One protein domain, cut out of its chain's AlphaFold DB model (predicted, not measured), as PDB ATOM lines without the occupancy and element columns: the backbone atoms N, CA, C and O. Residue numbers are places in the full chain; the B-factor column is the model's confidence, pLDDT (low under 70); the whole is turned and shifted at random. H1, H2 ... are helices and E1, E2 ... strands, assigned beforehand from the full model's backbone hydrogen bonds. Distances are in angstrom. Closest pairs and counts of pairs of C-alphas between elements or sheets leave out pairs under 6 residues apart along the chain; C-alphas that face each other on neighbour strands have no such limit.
ATOM      1  N   ASP A  37     194.121 201.235 166.003       49.38
ATOM      2  CA  ASP A  37     194.804 201.117 167.289       49.38
ATOM      3  C   ASP A  37     193.734 201.204 168.394       49.38
ATOM      4  O   ASP A  37     193.140 202.259 168.637       49.38
ATOM      5  N   LEU A  38     193.381 200.057 168.986       60.69
ATOM      6  CA  LEU A  38     192.261 199.924 169.929       60.69
ATOM      7  C   LEU A  38     192.560 200.497 171.330       60.69
ATOM      8  O   LEU A  38     191.755 200.315 172.247       60.69
ATOM      9  N   GLY A  39     193.658 201.240 171.489       65.44
ATOM     10  CA  GLY A  39     194.112 201.773 172.770       65.44
ATOM     11  C   GLY A  39     194.699 200.684 173.668       65.44
ATOM     12  O   GLY A  39     194.988 199.578 173.216       65.44
ATOM     13  N   ASP A  40     194.863 201.004 174.954       70.69
ATOM     14  CA  ASP A  40     195.479 200.129 175.964       70.69
ATOM     15  C   ASP A  40     194.528 198.964 176.326       70.69
ATOM     16  O   ASP A  40     193.799 198.978 177.322       70.69
ATOM     17  N   MET A  41     194.440 197.990 175.421       73.12
ATOM     18  CA  MET A  41     193.616 196.789 175.529       73.12
ATOM     19  C   MET A  41     194.411 195.696 176.258       73.12
ATOM     20  O   MET A  41     195.620 195.593 176.060       73.12
ATOM     21  N   PRO A  42     193.773 194.826 177.064       78.75
ATOM     22  CA  PRO A  42     194.468 193.694 177.659       78.75
ATOM     23  C   PRO A  42     195.192 192.838 176.609       78.75
ATOM     24  O   PRO A  42     194.670 192.559 175.527       78.75
ATOM     25  N   ALA A  43     196.368 192.338 176.992       84.81
ATOM     26  CA  ALA A  43     197.135 191.366 176.213       84.81
ATOM     27  C   ALA A  43     196.444 189.988 176.119       84.81
ATOM     28  O   ALA A  43     196.904 189.100 175.406       84.81
ATOM     29  N   THR A  44     195.341 189.783 176.846       86.12
ATOM     30  CA  THR A  44     194.529 188.565 176.785       86.12
ATOM     31  C   THR A  44     193.389 188.713 175.772       86.12
ATOM     32  O   THR A  44     192.899 189.823 175.555       86.12
ATOM     33  N   PRO A  45     192.910 187.610 175.164       90.19
ATOM     34  CA  PRO A  45     191.814 187.674 174.201       90.19
ATOM     35  C   PRO A  45     190.558 188.353 174.767       90.19
ATOM     36  O   PRO A  45     190.070 187.995 175.845       90.19
ATOM     37  N   SER A  46     190.000 189.302 174.016       88.69
ATOM     38  CA  SER A  46     188.808 190.074 174.375       88.69
ATOM     39  C   SER A  46     187.833 190.198 173.196       88.69
ATOM     40  O   SER A  46     188.184 189.948 172.041       88.69
ATOM     41  N   ILE A  47     186.569 190.533 173.487       89.75
ATOM     42  CA  ILE A  47     185.555 190.829 172.464       89.75
ATOM     43  C   ILE A  47     185.241 192.320 172.509       89.75
ATOM     44  O   ILE A  47     184.643 192.813 173.464       89.75
ATOM     45  N   CYS A  48     185.584 193.010 171.432       88.88
ATOM     46  CA  CYS A  48     185.131 194.353 171.132       88.88
ATOM     47  C   CYS A  48     183.734 194.289 170.500       88.88
ATOM     48  O   CYS A  48     183.474 193.476 169.611       88.88
ATOM     49  N   ILE A  49     182.812 195.135 170.951       89.12
ATOM     50  CA  ILE A  49     181.408 195.076 170.546       89.12
ATOM     51  C   ILE A  49     181.037 196.390 169.867       89.12
ATOM     52  O   ILE A  49     181.239 197.466 170.429       89.12
ATOM     53  N   LYS A  50     180.455 196.307 168.669       83.06
ATOM     54  CA  LYS A  50     179.920 197.476 167.971       83.06
ATOM     55  C   LYS A  50     178.401 197.495 168.102       83.06
ATOM     56  O   LYS A  50     177.671 196.815 167.379       83.06
ATOM     57  N   GLY A  51     177.932 198.284 169.062       79.06
ATOM     58  CA  GLY A  51     176.515 198.489 169.321       79.06
ATOM     59  C   GLY A  51     176.243 199.080 170.705       79.06
ATOM     60  O   GLY A  51     177.177 199.309 171.476       79.06
ATOM     61  N   PRO A  52     174.961 199.340 171.016       75.50
ATOM     62  CA  PRO A  52     174.560 199.987 172.263       75.50
ATOM     63  C   PRO A  52     174.493 199.029 173.459       75.50
ATOM     64  O   PRO A  52     174.236 199.481 174.561       75.50
ATOM     65  N   SER A  53     174.599 197.714 173.238       76.38
ATOM     66  CA  SER A  53     174.716 196.695 174.291       76.38
ATOM     67  C   SER A  53     175.070 195.337 173.682       76.38
ATOM     68  O   SER A  53     174.762 195.083 172.516       76.38
ATOM     69  N   LEU A  54     175.601 194.405 174.480       72.75
ATOM     70  CA  LEU A  54     175.860 193.004 174.088       72.75
ATOM     71  C   LEU A  54     174.698 192.328 173.334       72.75
ATOM     72  O   LEU A  54     174.912 191.507 172.436       72.75
ATOM     73  N   PHE A  55     173.456 192.659 173.704       74.38
ATOM     74  CA  PHE A  55     172.263 192.023 173.155       74.38
ATOM     75  C   PHE A  55     171.776 192.656 171.852       74.38
ATOM     76  O   PHE A  55     171.228 191.947 171.011       74.38
ATOM     77  N   MET A  56     172.006 193.957 171.676       75.75
ATOM     78  CA  MET A  56     171.559 194.745 170.520       75.75
ATOM     79  C   MET A  56     172.685 195.021 169.515       75.75
ATOM     80  O   MET A  56     172.524 195.832 168.605       75.75
ATOM     81  N   SER A  57     173.842 194.387 169.697       80.25
ATOM     82  CA  SER A  57     175.005 194.606 168.843       80.25
ATOM     83  C   SER A  57     174.937 193.827 167.546       80.25
ATOM     84  O   SER A  57     174.484 192.683 167.507       80.25
ATOM     85  N   THR A  58     175.406 194.478 166.487       81.62
ATOM     86  CA  THR A  58     175.382 193.962 165.116       81.62
ATOM     87  C   THR A  58     176.692 193.296 164.725       81.62
ATOM     88  O   THR A  58     176.725 192.529 163.768       81.62
ATOM     89  N   GLU A  59     177.766 193.591 165.456       87.94
ATOM     90  CA  GLU A  59     179.111 193.153 165.121       87.94
ATOM     91  C   GLU A  59     179.957 192.962 166.387       87.94
ATOM     92  O   GLU A  59     179.903 193.752 167.334       87.94
ATOM     93  N   PHE A  60     180.721 191.874 166.387       90.56
ATOM     94  CA  PHE A  60     181.616 191.441 167.447       90.56
ATOM     95  C   PHE A  60     182.996 191.209 166.839       90.56
ATOM     96  O   PHE A  60     183.146 190.379 165.941       90.56
ATOM     97  N   THR A  61     184.002 191.912 167.341       91.88
ATOM     98  CA  THR A  61     185.388 191.818 166.881       91.88
ATOM     99  C   THR A  61     186.240 191.207 167.981       91.88
ATOM    100  O   THR A  61     186.245 191.684 169.110       91.88
ATOM    101  N   MET A  62     186.954 190.137 167.658       91.00
ATOM    102  CA  MET A  62     187.949 189.535 168.535       91.00
ATOM    103  C   MET A  62     189.198 190.403 168.533       91.00
ATOM    104  O   MET A  62     189.735 190.707 167.467       91.00
ATOM    105  N   CYS A  63     189.659 190.763 169.720       90.00
ATOM    106  CA  CYS A  63     190.773 191.670 169.931       90.00
ATOM    107  C   CYS A  63     191.812 190.998 170.847       90.00
ATOM    108  O   CYS A  63     191.453 190.216 171.729       90.00
ATOM    109  N   MET A  64     193.094 191.281 170.640       87.56
ATOM    110  CA  MET A  64     194.177 190.891 171.547       87.56
ATOM    111  C   MET A  64     195.297 191.919 171.438       87.56
ATOM    112  O   MET A  64     195.727 192.203 170.325       87.56
ATOM    113  N   ASP A  65     195.758 192.457 172.569       86.50
ATOM    114  CA  ASP A  65     196.890 193.401 172.610       86.50
ATOM    115  C   ASP A  65     196.714 194.596 171.651       86.50
ATOM    116  O   ASP A  65     197.587 194.953 170.869       86.50
ATOM    117  N   GLY A  66     195.496 195.145 171.615       81.94
ATOM    118  CA  GLY A  66     195.132 196.261 170.735       81.94
ATOM    119  C   GLY A  66     194.895 195.880 169.267       81.94
ATOM    120  O   GLY A  66     194.438 196.715 168.491       81.94
ATOM    121  N   ILE A  67     195.127 194.621 168.882       83.62
ATOM    122  CA  ILE A  67     195.014 194.140 167.501       83.62
ATOM    123  C   ILE A  67     193.665 193.454 167.275       83.62
ATOM    124  O   ILE A  67     193.286 192.527 167.995       83.62
ATOM    125  N   ALA A  68     192.950 193.868 166.226       88.56
ATOM    126  CA  ALA A  68     191.754 193.181 165.749       88.56
ATOM    127  C   ALA A  68     192.132 191.916 164.956       88.56
ATOM    128  O   ALA A  68     192.829 191.985 163.947       88.56
ATOM    129  N   LEU A  69     191.651 190.756 165.402       88.44
ATOM    130  CA  LEU A  69     191.993 189.454 164.823       88.44
ATOM    131  C   LEU A  69     190.943 188.966 163.822       88.44
ATOM    132  O   LEU A  69     191.272 188.492 162.739       88.44
ATOM    133  N   THR A  70     189.663 189.042 164.192       89.50
ATOM    134  CA  THR A  70     188.550 188.619 163.331       89.50
ATOM    135  C   THR A  70     187.236 189.239 163.789       89.50
ATOM    136  O   THR A  70     187.110 189.633 164.947       89.50
ATOM    137  N   THR A  71     186.241 189.287 162.905       89.62
ATOM    138  CA  THR A  71     184.948 189.930 163.155       89.62
ATOM    139  C   THR A  71     183.799 189.019 162.730       89.62
ATOM    140  O   THR A  71     183.882 188.307 161.730       89.62
ATOM    141  N   THR A  72     182.706 189.025 163.494       89.62
ATOM    142  CA  THR A  72     181.492 188.255 163.212       89.62
ATOM    143  C   THR A  72     180.238 189.016 163.634       89.62
ATOM    144  O   THR A  72     180.251 189.780 164.593       89.62
ATOM    145  N   CYS A  73     179.119 188.775 162.954       87.12
ATOM    146  CA  CYS A  73     177.804 189.284 163.353       87.12
ATOM    147  C   CYS A  73     177.054 188.336 164.312       87.12
ATOM    148  O   CYS A  73     176.004 188.690 164.845       87.12
ATOM    149  N   HIS A  74     177.581 187.129 164.561       84.44
ATOM    150  CA  HIS A  74     176.924 186.118 165.388       84.44
ATOM    151  C   HIS A  74     177.539 186.037 166.787       84.44
ATOM    152  O   HIS A  74     178.667 185.576 166.962       84.44
ATOM    153  N   ARG A  75     176.752 186.380 167.813       81.38
ATOM    154  CA  ARG A  75     177.194 186.371 169.218       81.38
ATOM    155  C   ARG A  75     177.736 185.010 169.671       81.38
ATOM    156  O   ARG A  75     178.791 184.944 170.288       81.38
ATOM    157  N   ALA A  76     177.043 183.921 169.337       81.69
ATOM    158  CA  ALA A  76     177.473 182.572 169.712       81.69
ATOM    159  C   ALA A  76     178.821 182.191 169.078       81.69
ATOM    160  O   ALA A  76     179.633 181.507 169.702       81.69
ATOM    161  N   VAL A  77     179.078 182.649 167.849       84.69
ATOM    162  CA  VAL A  77     180.355 182.430 167.159       84.69
ATOM    163  C   VAL A  77     181.457 183.253 167.821       84.69
ATOM    164  O   VAL A  77     182.515 182.701 168.104       84.69
ATOM    165  N   ALA A  78     181.193 184.521 168.155       87.56
ATOM    166  CA  ALA A  78     182.143 185.377 168.867       87.56
ATOM    167  C   ALA A  78     182.577 184.760 170.207       87.56
ATOM    168  O   ALA A  78     183.770 184.650 170.483       87.56
ATOM    169  N   SER A  79     181.626 184.258 171.002       83.06
ATOM    170  CA  SER A  79     181.935 183.574 172.263       83.06
ATOM    171  C   SER A  79     182.806 182.331 172.050       83.06
ATOM    172  O   SER A  79     183.797 182.153 172.752       83.06
ATOM    173  N   LYS A  80     182.485 181.485 171.058       84.31
ATOM    174  CA  LYS A  80     183.289 180.294 170.725       84.31
ATOM    175  C   LYS A  80     184.704 180.662 170.286       84.31
ATOM    176  O   LYS A  80     185.652 180.003 170.701       84.31
ATOM    177  N   LEU A  81     184.844 181.709 169.473       87.38
ATOM    178  CA  LEU A  81     186.142 182.215 169.042       87.38
ATOM    179  C   LEU A  81     186.955 182.719 170.234       87.38
ATOM    180  O   LEU A  81     188.121 182.363 170.335       87.38
ATOM    181  N   MET A  82     186.349 183.440 171.183       88.31
ATOM    182  CA  MET A  82     187.035 183.849 172.414       88.31
ATOM    183  C   MET A  82     187.635 182.650 173.156       88.31
ATOM    184  O   MET A  82     188.835 182.637 173.416       88.31
ATOM    185  N   PHE A  83     186.831 181.617 173.432       85.94
ATOM    186  CA  PHE A  83     187.309 180.397 174.095       85.94
ATOM    187  C   PHE A  83     188.414 179.695 173.298       85.94
ATOM    188  O   PHE A  83     189.402 179.232 173.868       85.94
ATOM    189  N   LEU A  84     188.268 179.642 171.973       86.69
ATOM    190  CA  LEU A  84     189.271 179.056 171.092       86.69
ATOM    191  C   LEU A  84     190.600 179.821 171.152       86.69
ATOM    192  O   LEU A  84     191.646 179.182 171.172       86.69
ATOM    193  N   LEU A  85     190.576 181.156 171.205       88.38
ATOM    194  CA  LEU A  85     191.792 181.964 171.307       88.38
ATOM    195  C   LEU A  85     192.544 181.692 172.614       88.38
ATOM    196  O   LEU A  85     193.746 181.451 172.560       88.38
ATOM    197  N   TYR A  86     191.855 181.662 173.761       87.69
ATOM    198  CA  TYR A  86     192.489 181.308 175.041       87.69
ATOM    199  C   TYR A  86     193.136 179.915 174.983       87.69
ATOM    200  O   TYR A  86     194.260 179.733 175.448       87.69
ATOM    201  N   PHE A  87     192.468 178.951 174.340       85.94
ATOM    202  CA  PHE A  87     192.995 177.599 174.165       85.94
ATOM    203  C   PHE A  87     194.219 177.536 173.235       85.94
ATOM    204  O   PHE A  87     195.239 176.963 173.607       85.94
ATOM    205  N   VAL A  88     194.134 178.110 172.031       86.19
ATOM    206  CA  VAL A  88     195.197 178.038 171.009       86.19
ATOM    207  C   VAL A  88     196.440 178.809 171.438       86.19
ATOM    208  O   VAL A  88     197.556 178.347 171.212       86.19
ATOM    209  N   LEU A  89     196.253 179.965 172.072       86.00
ATOM    210  CA  LEU A  89     197.348 180.803 172.553       86.00
ATOM    211  C   LEU A  89     197.909 180.320 173.895       86.00
ATOM    212  O   LEU A  89     198.910 180.859 174.361       86.00
ATOM    213  N   ASN A  90     197.281 179.307 174.508       86.56
ATOM    214  CA  ASN A  90     197.622 178.787 175.830       86.56
ATOM    215  C   ASN A  90     197.732 179.909 176.882       86.56
ATOM    216  O   ASN A  90     198.665 179.949 177.685       86.56
ATOM    217  N   VAL A  91     196.782 180.843 176.829       86.12
ATOM    218  CA  VAL A  91     196.676 181.971 177.757       86.12
ATOM    219  C   VAL A  91     195.740 181.557 178.886       86.12
ATOM    220  O   VAL A  91     194.659 181.021 178.639       86.12
ATOM    221  N   GLU A  92     196.145 181.798 180.128       82.62
ATOM    222  CA  GLU A  92     195.277 181.551 181.278       82.62
ATOM    223  C   GLU A  92     194.144 182.582 181.326       82.62
ATOM    224  O   GLU A  92     194.336 183.768 181.039       82.62
ATOM    225  N   TYR A  93     192.943 182.134 181.698       85.38
ATOM    226  CA  TYR A  93     191.858 183.063 181.988       85.38
ATOM    227  C   TYR A  93     192.231 183.945 183.188       85.38
ATOM    228  O   TYR A  93     192.871 183.453 184.122       85.38
ATOM    229  N   PRO A  94     191.772 185.209 183.232       81.62
ATOM    230  CA  PRO A  94     191.967 186.043 184.410       81.62
ATOM    231  C   PRO A  94     191.386 185.357 185.661       81.62
ATOM    232  O   PRO A  94     190.274 184.813 185.594       81.62
ATOM    233  N   PRO A  95     192.103 185.348 186.799       77.81
ATOM    234  CA  PRO A  95     191.767 184.514 187.954       77.81
ATOM    235  C   PRO A  95     190.392 184.831 188.559       77.81
ATOM    236  O   PRO A  95     189.743 183.946 189.114       77.81
ATOM    237  N   GLU A  96     189.904 186.063 188.406       80.75
ATOM    238  CA  GLU A  96     188.599 186.513 188.896       80.75
ATOM    239  C   GLU A  96     187.430 185.880 188.132       80.75
ATOM    240  O   GLU A  96     186.335 185.727 188.679       80.75
ATOM    241  N   VAL A  97     187.646 185.515 186.865       77.88
ATOM    242  CA  VAL A  97     186.608 184.977 185.973       77.88
ATOM    243  C   VAL A  97     186.910 183.568 185.482       77.88
ATOM    244  O   VAL A  97     186.039 182.972 184.856       77.88
ATOM    245  N   ALA A  98     188.082 183.006 185.789       79.75
ATOM    246  CA  ALA A  98     188.524 181.699 185.306       79.75
ATOM    247  C   ALA A  98     187.477 180.601 185.532       79.75
ATOM    248  O   ALA A  98     187.071 179.933 184.587       79.75
ATOM    249  N   LEU A  99     186.938 180.486 186.750       80.06
ATOM    250  CA  LEU A  99     185.917 179.483 187.072       80.06
ATOM    251  C   LEU A  99     184.603 179.703 186.302       80.06
ATOM    252  O   LEU A  99     183.958 178.749 185.866       80.06
ATOM    253  N   THR A 100     184.203 180.961 186.107       82.00
ATOM    254  CA  THR A 100     183.010 181.312 185.326       82.00
ATOM    255  C   THR A 100     183.220 181.008 183.848       82.00
ATOM    256  O   THR A 100     182.348 180.423 183.214       82.00
ATOM    257  N   MET A 101     184.385 181.345 183.298       81.88
ATOM    258  CA  MET A 101     184.743 181.048 181.913       81.88
ATOM    259  C   MET A 101     184.815 179.542 181.671       81.88
ATOM    260  O   MET A 101     184.296 179.059 180.664       81.88
ATOM    261  N   GLU A 102     185.353 178.784 182.628       78.56
ATOM    262  CA  GLU A 102     185.368 177.323 182.591       78.56
ATOM    263  C   GLU A 102     183.967 176.701 182.636       78.56
ATOM    264  O   GLU A 102     183.694 175.703 181.959       78.56
ATOM    265  N   PHE A 103     183.055 177.303 183.396       80.19
ATOM    266  CA  PHE A 103     181.652 176.913 183.393       80.19
ATOM    267  C   PHE A 103     180.976 177.236 182.054       80.19
ATOM    268  O   PHE A 103     180.309 176.377 181.487       80.19
ATOM    269  N   VAL A 104     181.161 178.438 181.500       79.44
ATOM    270  CA  VAL A 104     180.502 178.836 180.243       79.44
ATOM    271  C   VAL A 104     181.013 178.007 179.061       79.44
ATOM    272  O   VAL A 104     180.200 177.548 178.255       79.44
ATOM    273  N   GLN A 105     182.323 177.751 178.960       75.94
ATOM    274  CA  GLN A 105     182.861 176.911 177.883       75.94
ATOM    275  C   GLN A 105     182.262 175.494 177.928       75.94
ATOM    276  O   GLN A 105     181.856 174.976 176.890       75.94
ATOM    277  N   SER A 106     182.125 174.903 179.124       77.12
ATOM    278  CA  SER A 106     181.681 173.513 179.294       77.12
ATOM    279  C   SER A 106     180.161 173.347 179.244       77.12
ATOM    280  O   SER A 106     179.672 172.459 178.547       77.12
ATOM    281  N   ALA A 107     179.413 174.199 179.949       69.38
ATOM    282  CA  ALA A 107     177.968 174.077 180.118       69.38
ATOM    283  C   ALA A 107     177.160 174.753 179.002       69.38
ATOM    284  O   ALA A 107     176.042 174.329 178.729       69.38
ATOM    285  N   ILE A 108     177.701 175.801 178.368       69.31
ATOM    286  CA  ILE A 108     176.963 176.610 177.382       69.31
ATOM    287  C   ILE A 108     177.547 176.434 175.981       69.31
ATOM    288  O   ILE A 108     176.808 176.197 175.031       69.31
ATOM    289  N   ALA A 109     178.869 176.523 175.826       66.12
ATOM    290  CA  ALA A 109     179.492 176.400 174.507       66.12
ATOM    291  C   ALA A 109     179.704 174.939 174.064       66.12
ATOM    292  O   ALA A 109     180.009 174.704 172.892       66.12
ATOM    293  N   GLY A 110     179.556 173.968 174.977       65.19
ATOM    294  CA  GLY A 110     179.812 172.545 174.720       65.19
ATOM    295  C   GLY A 110     181.285 172.223 174.446       65.19
ATOM    296  O   GLY A 110     181.608 171.161 173.913       65.19
ATOM    297  N   ILE A 111     182.190 173.142 174.783       66.75
ATOM    298  CA  ILE A 111     183.636 173.010 174.633       66.75
ATOM    299  C   ILE A 111     184.169 172.331 175.897       66.75
ATOM    300  O   ILE A 111     184.048 172.862 176.996       66.75
ATOM    301  N   ASN A 112     184.776 171.151 175.742       66.12
ATOM    302  CA  ASN A 112     185.271 170.324 176.851       66.12
ATOM    303  C   ASN A 112     184.189 170.001 177.913       66.12
ATOM    304  O   ASN A 112     184.314 170.401 179.073       66.12
ATOM    305  N   PRO A 113     183.114 169.282 177.536       63.84
ATOM    306  CA  PRO A 113     182.033 168.954 178.457       63.84
ATOM    307  C   PRO A 113     182.519 168.041 179.590       63.84
ATOM    308  O   PRO A 113     183.380 167.177 179.400       63.84
ATOM    309  N   ASP A 114     181.893 168.165 180.763       59.28
ATOM    310  CA  ASP A 114     182.217 167.365 181.953       59.28
ATOM    311  C   ASP A 114     182.137 165.852 181.726       59.28
ATOM    312  O   ASP A 114     182.815 165.068 182.391       59.28
ATOM    313  N   LYS A 115     181.331 165.443 180.746       56.62
ATOM    314  CA  LYS A 115     181.117 164.058 180.331       56.62
ATOM    315  C   LYS A 115     181.984 163.704 179.118       56.62
ATOM    316  O   LYS A 115     181.500 163.162 178.132       56.62
ATOM    317  N   SER A 116     183.275 164.011 179.157       49.59
ATOM    318  CA  SER A 116     184.213 163.426 178.196       49.59
ATOM    319  C   SER A 116     184.331 161.921 178.465       49.59
ATOM    320  O   SER A 116     184.772 161.503 179.534       49.59
ATOM    321  N   LEU A 129     180.369 172.662 192.091       65.19
ATOM    322  CA  LEU A 129     179.346 173.608 191.664       65.19
ATOM    323  C   LEU A 129     178.204 173.536 192.678       65.19
ATOM    324  O   LEU A 129     177.786 172.450 193.087       65.19
ATOM    325  N   SER A 130     177.725 174.691 193.133       74.56
ATOM    326  CA  SER A 130     176.586 174.693 194.046       74.56
ATOM    327  C   SER A 130     175.374 174.042 193.354       74.56
ATOM    328  O   SER A 130     175.235 174.166 192.132       74.56
ATOM    329  N   PRO A 131     174.455 173.395 194.094       73.31
ATOM    330  CA  PRO A 131     173.277 172.752 193.506       73.31
ATOM    331  C   PRO A 131     172.453 173.679 192.599       73.31
ATOM    332  O   PRO A 131     171.868 173.232 191.617       73.31
ATOM    333  N   LYS A 132     172.460 174.989 192.885       77.06
ATOM    334  CA  LYS A 132     171.800 176.014 192.064       77.06
ATOM    335  C   LYS A 132     172.464 176.199 190.698       77.06
ATOM    336  O   LYS A 132     171.766 176.341 189.703       77.06
ATOM    337  N   VAL A 133     173.795 176.170 190.642       74.94
ATOM    338  CA  VAL A 133     174.556 176.300 189.388       74.94
ATOM    339  C   VAL A 133     174.403 175.040 188.534       74.94
ATOM    340  O   VAL A 133     174.232 175.138 187.325       74.94
ATOM    341  N   ALA A 134     174.361 173.861 189.161       71.75
ATOM    342  CA  ALA A 134     174.061 172.612 188.462       71.75
ATOM    343  C   ALA A 134     172.624 172.588 187.903       71.75
ATOM    344  O   ALA A 134     172.411 172.192 186.760       71.75
ATOM    345  N   ALA A 135     171.639 173.053 188.681       77.00
ATOM    346  CA  ALA A 135     170.260 173.188 188.214       77.00
ATOM    347  C   ALA A 135     170.148 174.167 187.035       77.00
ATOM    348  O   ALA A 135     169.446 173.879 186.070       77.00
ATOM    349  N   LEU A 136     170.882 175.284 187.087       77.81
ATOM    350  CA  LEU A 136     170.962 176.238 185.984       77.81
ATOM    351  C   LEU A 136     171.556 175.590 184.727       77.81
ATOM    352  O   LEU A 136     170.953 175.695 183.668       77.81
ATOM    353  N   ALA A 137     172.683 174.883 184.833       72.31
ATOM    354  CA  ALA A 137     173.308 174.209 183.691       72.31
ATOM    355  C   ALA A 137     172.356 173.216 183.000       72.31
ATOM    356  O   ALA A 137     172.206 173.249 181.782       72.31
ATOM    357  N   ASN A 138     171.647 172.393 183.778       72.31
ATOM    358  CA  ASN A 138     170.662 171.451 183.235       72.31
ATOM    359  C   ASN A 138     169.448 172.164 182.616       72.31
ATOM    360  O   ASN A 138     168.881 171.695 181.633       72.31
ATOM    361  N   ALA A 139     169.024 173.299 183.179       76.19
ATOM    362  CA  ALA A 139     167.960 174.101 182.582       76.19
ATOM    363  C   ALA A 139     168.397 174.682 181.230       76.19
ATOM    364  O   ALA A 139     167.607 174.686 180.291       76.19
ATOM    365  N   LEU A 140     169.657 175.112 181.119       70.12
ATOM    366  CA  LEU A 140     170.236 175.673 179.898       70.12
ATOM    367  C   LEU A 140     170.383 174.639 178.774       70.12
ATOM    368  O   LEU A 140     170.214 175.007 177.622       70.12
ATOM    369  N   GLU A 141     170.601 173.355 179.080       64.94
ATOM    370  CA  GLU A 141     170.623 172.276 178.070       64.94
ATOM    371  C   GLU A 141     169.300 172.179 177.281       64.94
ATOM    372  O   GLU A 141     169.287 171.781 176.120       64.94
ATOM    373  N   ASN A 142     168.185 172.614 177.882       63.62
ATOM    374  CA  ASN A 142     166.872 172.652 177.232       63.62
ATOM    375  C   ASN A 142     166.622 173.934 176.416       63.62
ATOM    376  O   ASN A 142     165.627 174.016 175.696       63.62
ATOM    377  N   TYR A 143     167.502 174.932 176.521       58.97
ATOM    378  CA  TYR A 143     167.440 176.172 175.755       58.97
ATOM    379  C   TYR A 143     168.521 176.135 174.672       58.97
ATOM    380  O   TYR A 143     169.691 176.400 174.928       58.97
TER     381      TYR A 143
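Overview. This is residues 37 to 116 and 129 to 143 of the 145 residues of an uncharacterized protein of Ixodes ricinus (UniProt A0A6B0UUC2). A small wall of three antiparallel strands, E1 to E3, stands at one end, with H1 running along one face and no named helix on the other. Beyond H1, on its side away from the sheet, H2 and then H3 extend the longest axis. The printed part has 95 residues with three named strands, then three named helices; the sheet order is E1, E2, E3, and the class is mixed. It is only just compact, close to loose, with a radius of gyration of the C-alphas of 14.5 A and spans of 44 by 30 by 22 A.

Along the chain. E1, residues 46 to 50, begins at C-alpha 46 (188.808, 190.074, 174.375) and is 13.2 A long. E2, residues 59 to 64, measures 16.5 A, and E3, residues 67 to 72, 15.4 A. H1, residues 75 to 88, measures 19.9 A; H2, residues 98 to 107, 14.0 A; H3, residues 131 to 141, 15.7 A, ending at C-alpha 141 (170.623, 172.276, 178.070).

Arrangement. The strands form a meander, each the antiparallel neighbour of the one before. In the hairpin E1 and E2, N 48 and O 61 are 2.8 A apart; in the hairpin E2 and E3, N 62 and O 70 are 2.8 A apart, both within hydrogen-bond range. H1 is on the sheet at a height of 9.5 A, making two layers, a sheet with a helix on one face; its closest C-alphas to E2 are Phe 60 and Ala 78, 6.3 A. H1 and H2 are close but not clearly touching, at Phe 83 and Gln 105, whose C-alphas are 6.8 A apart. H2 and H3 only just touch, with 3 pairs of C-alphas within 8 A, the closest those of Ala 107 and Ala 137, 5.9 A. Every O i to N i+4 pair is within hydrogen-bond range in H1, H2 and H3.

Size, cuts and confidence. The C-alphas of Asp 37 and Pro 131 are farthest apart, 44.2 A. Residues 117 to 128 are not printed, with 17.6 A between C-alphas 116 and 129. None of the links printed whole is long. Confidence is under 70 at residues 37 to 39, 107 to 116, 129 and 141 to 143.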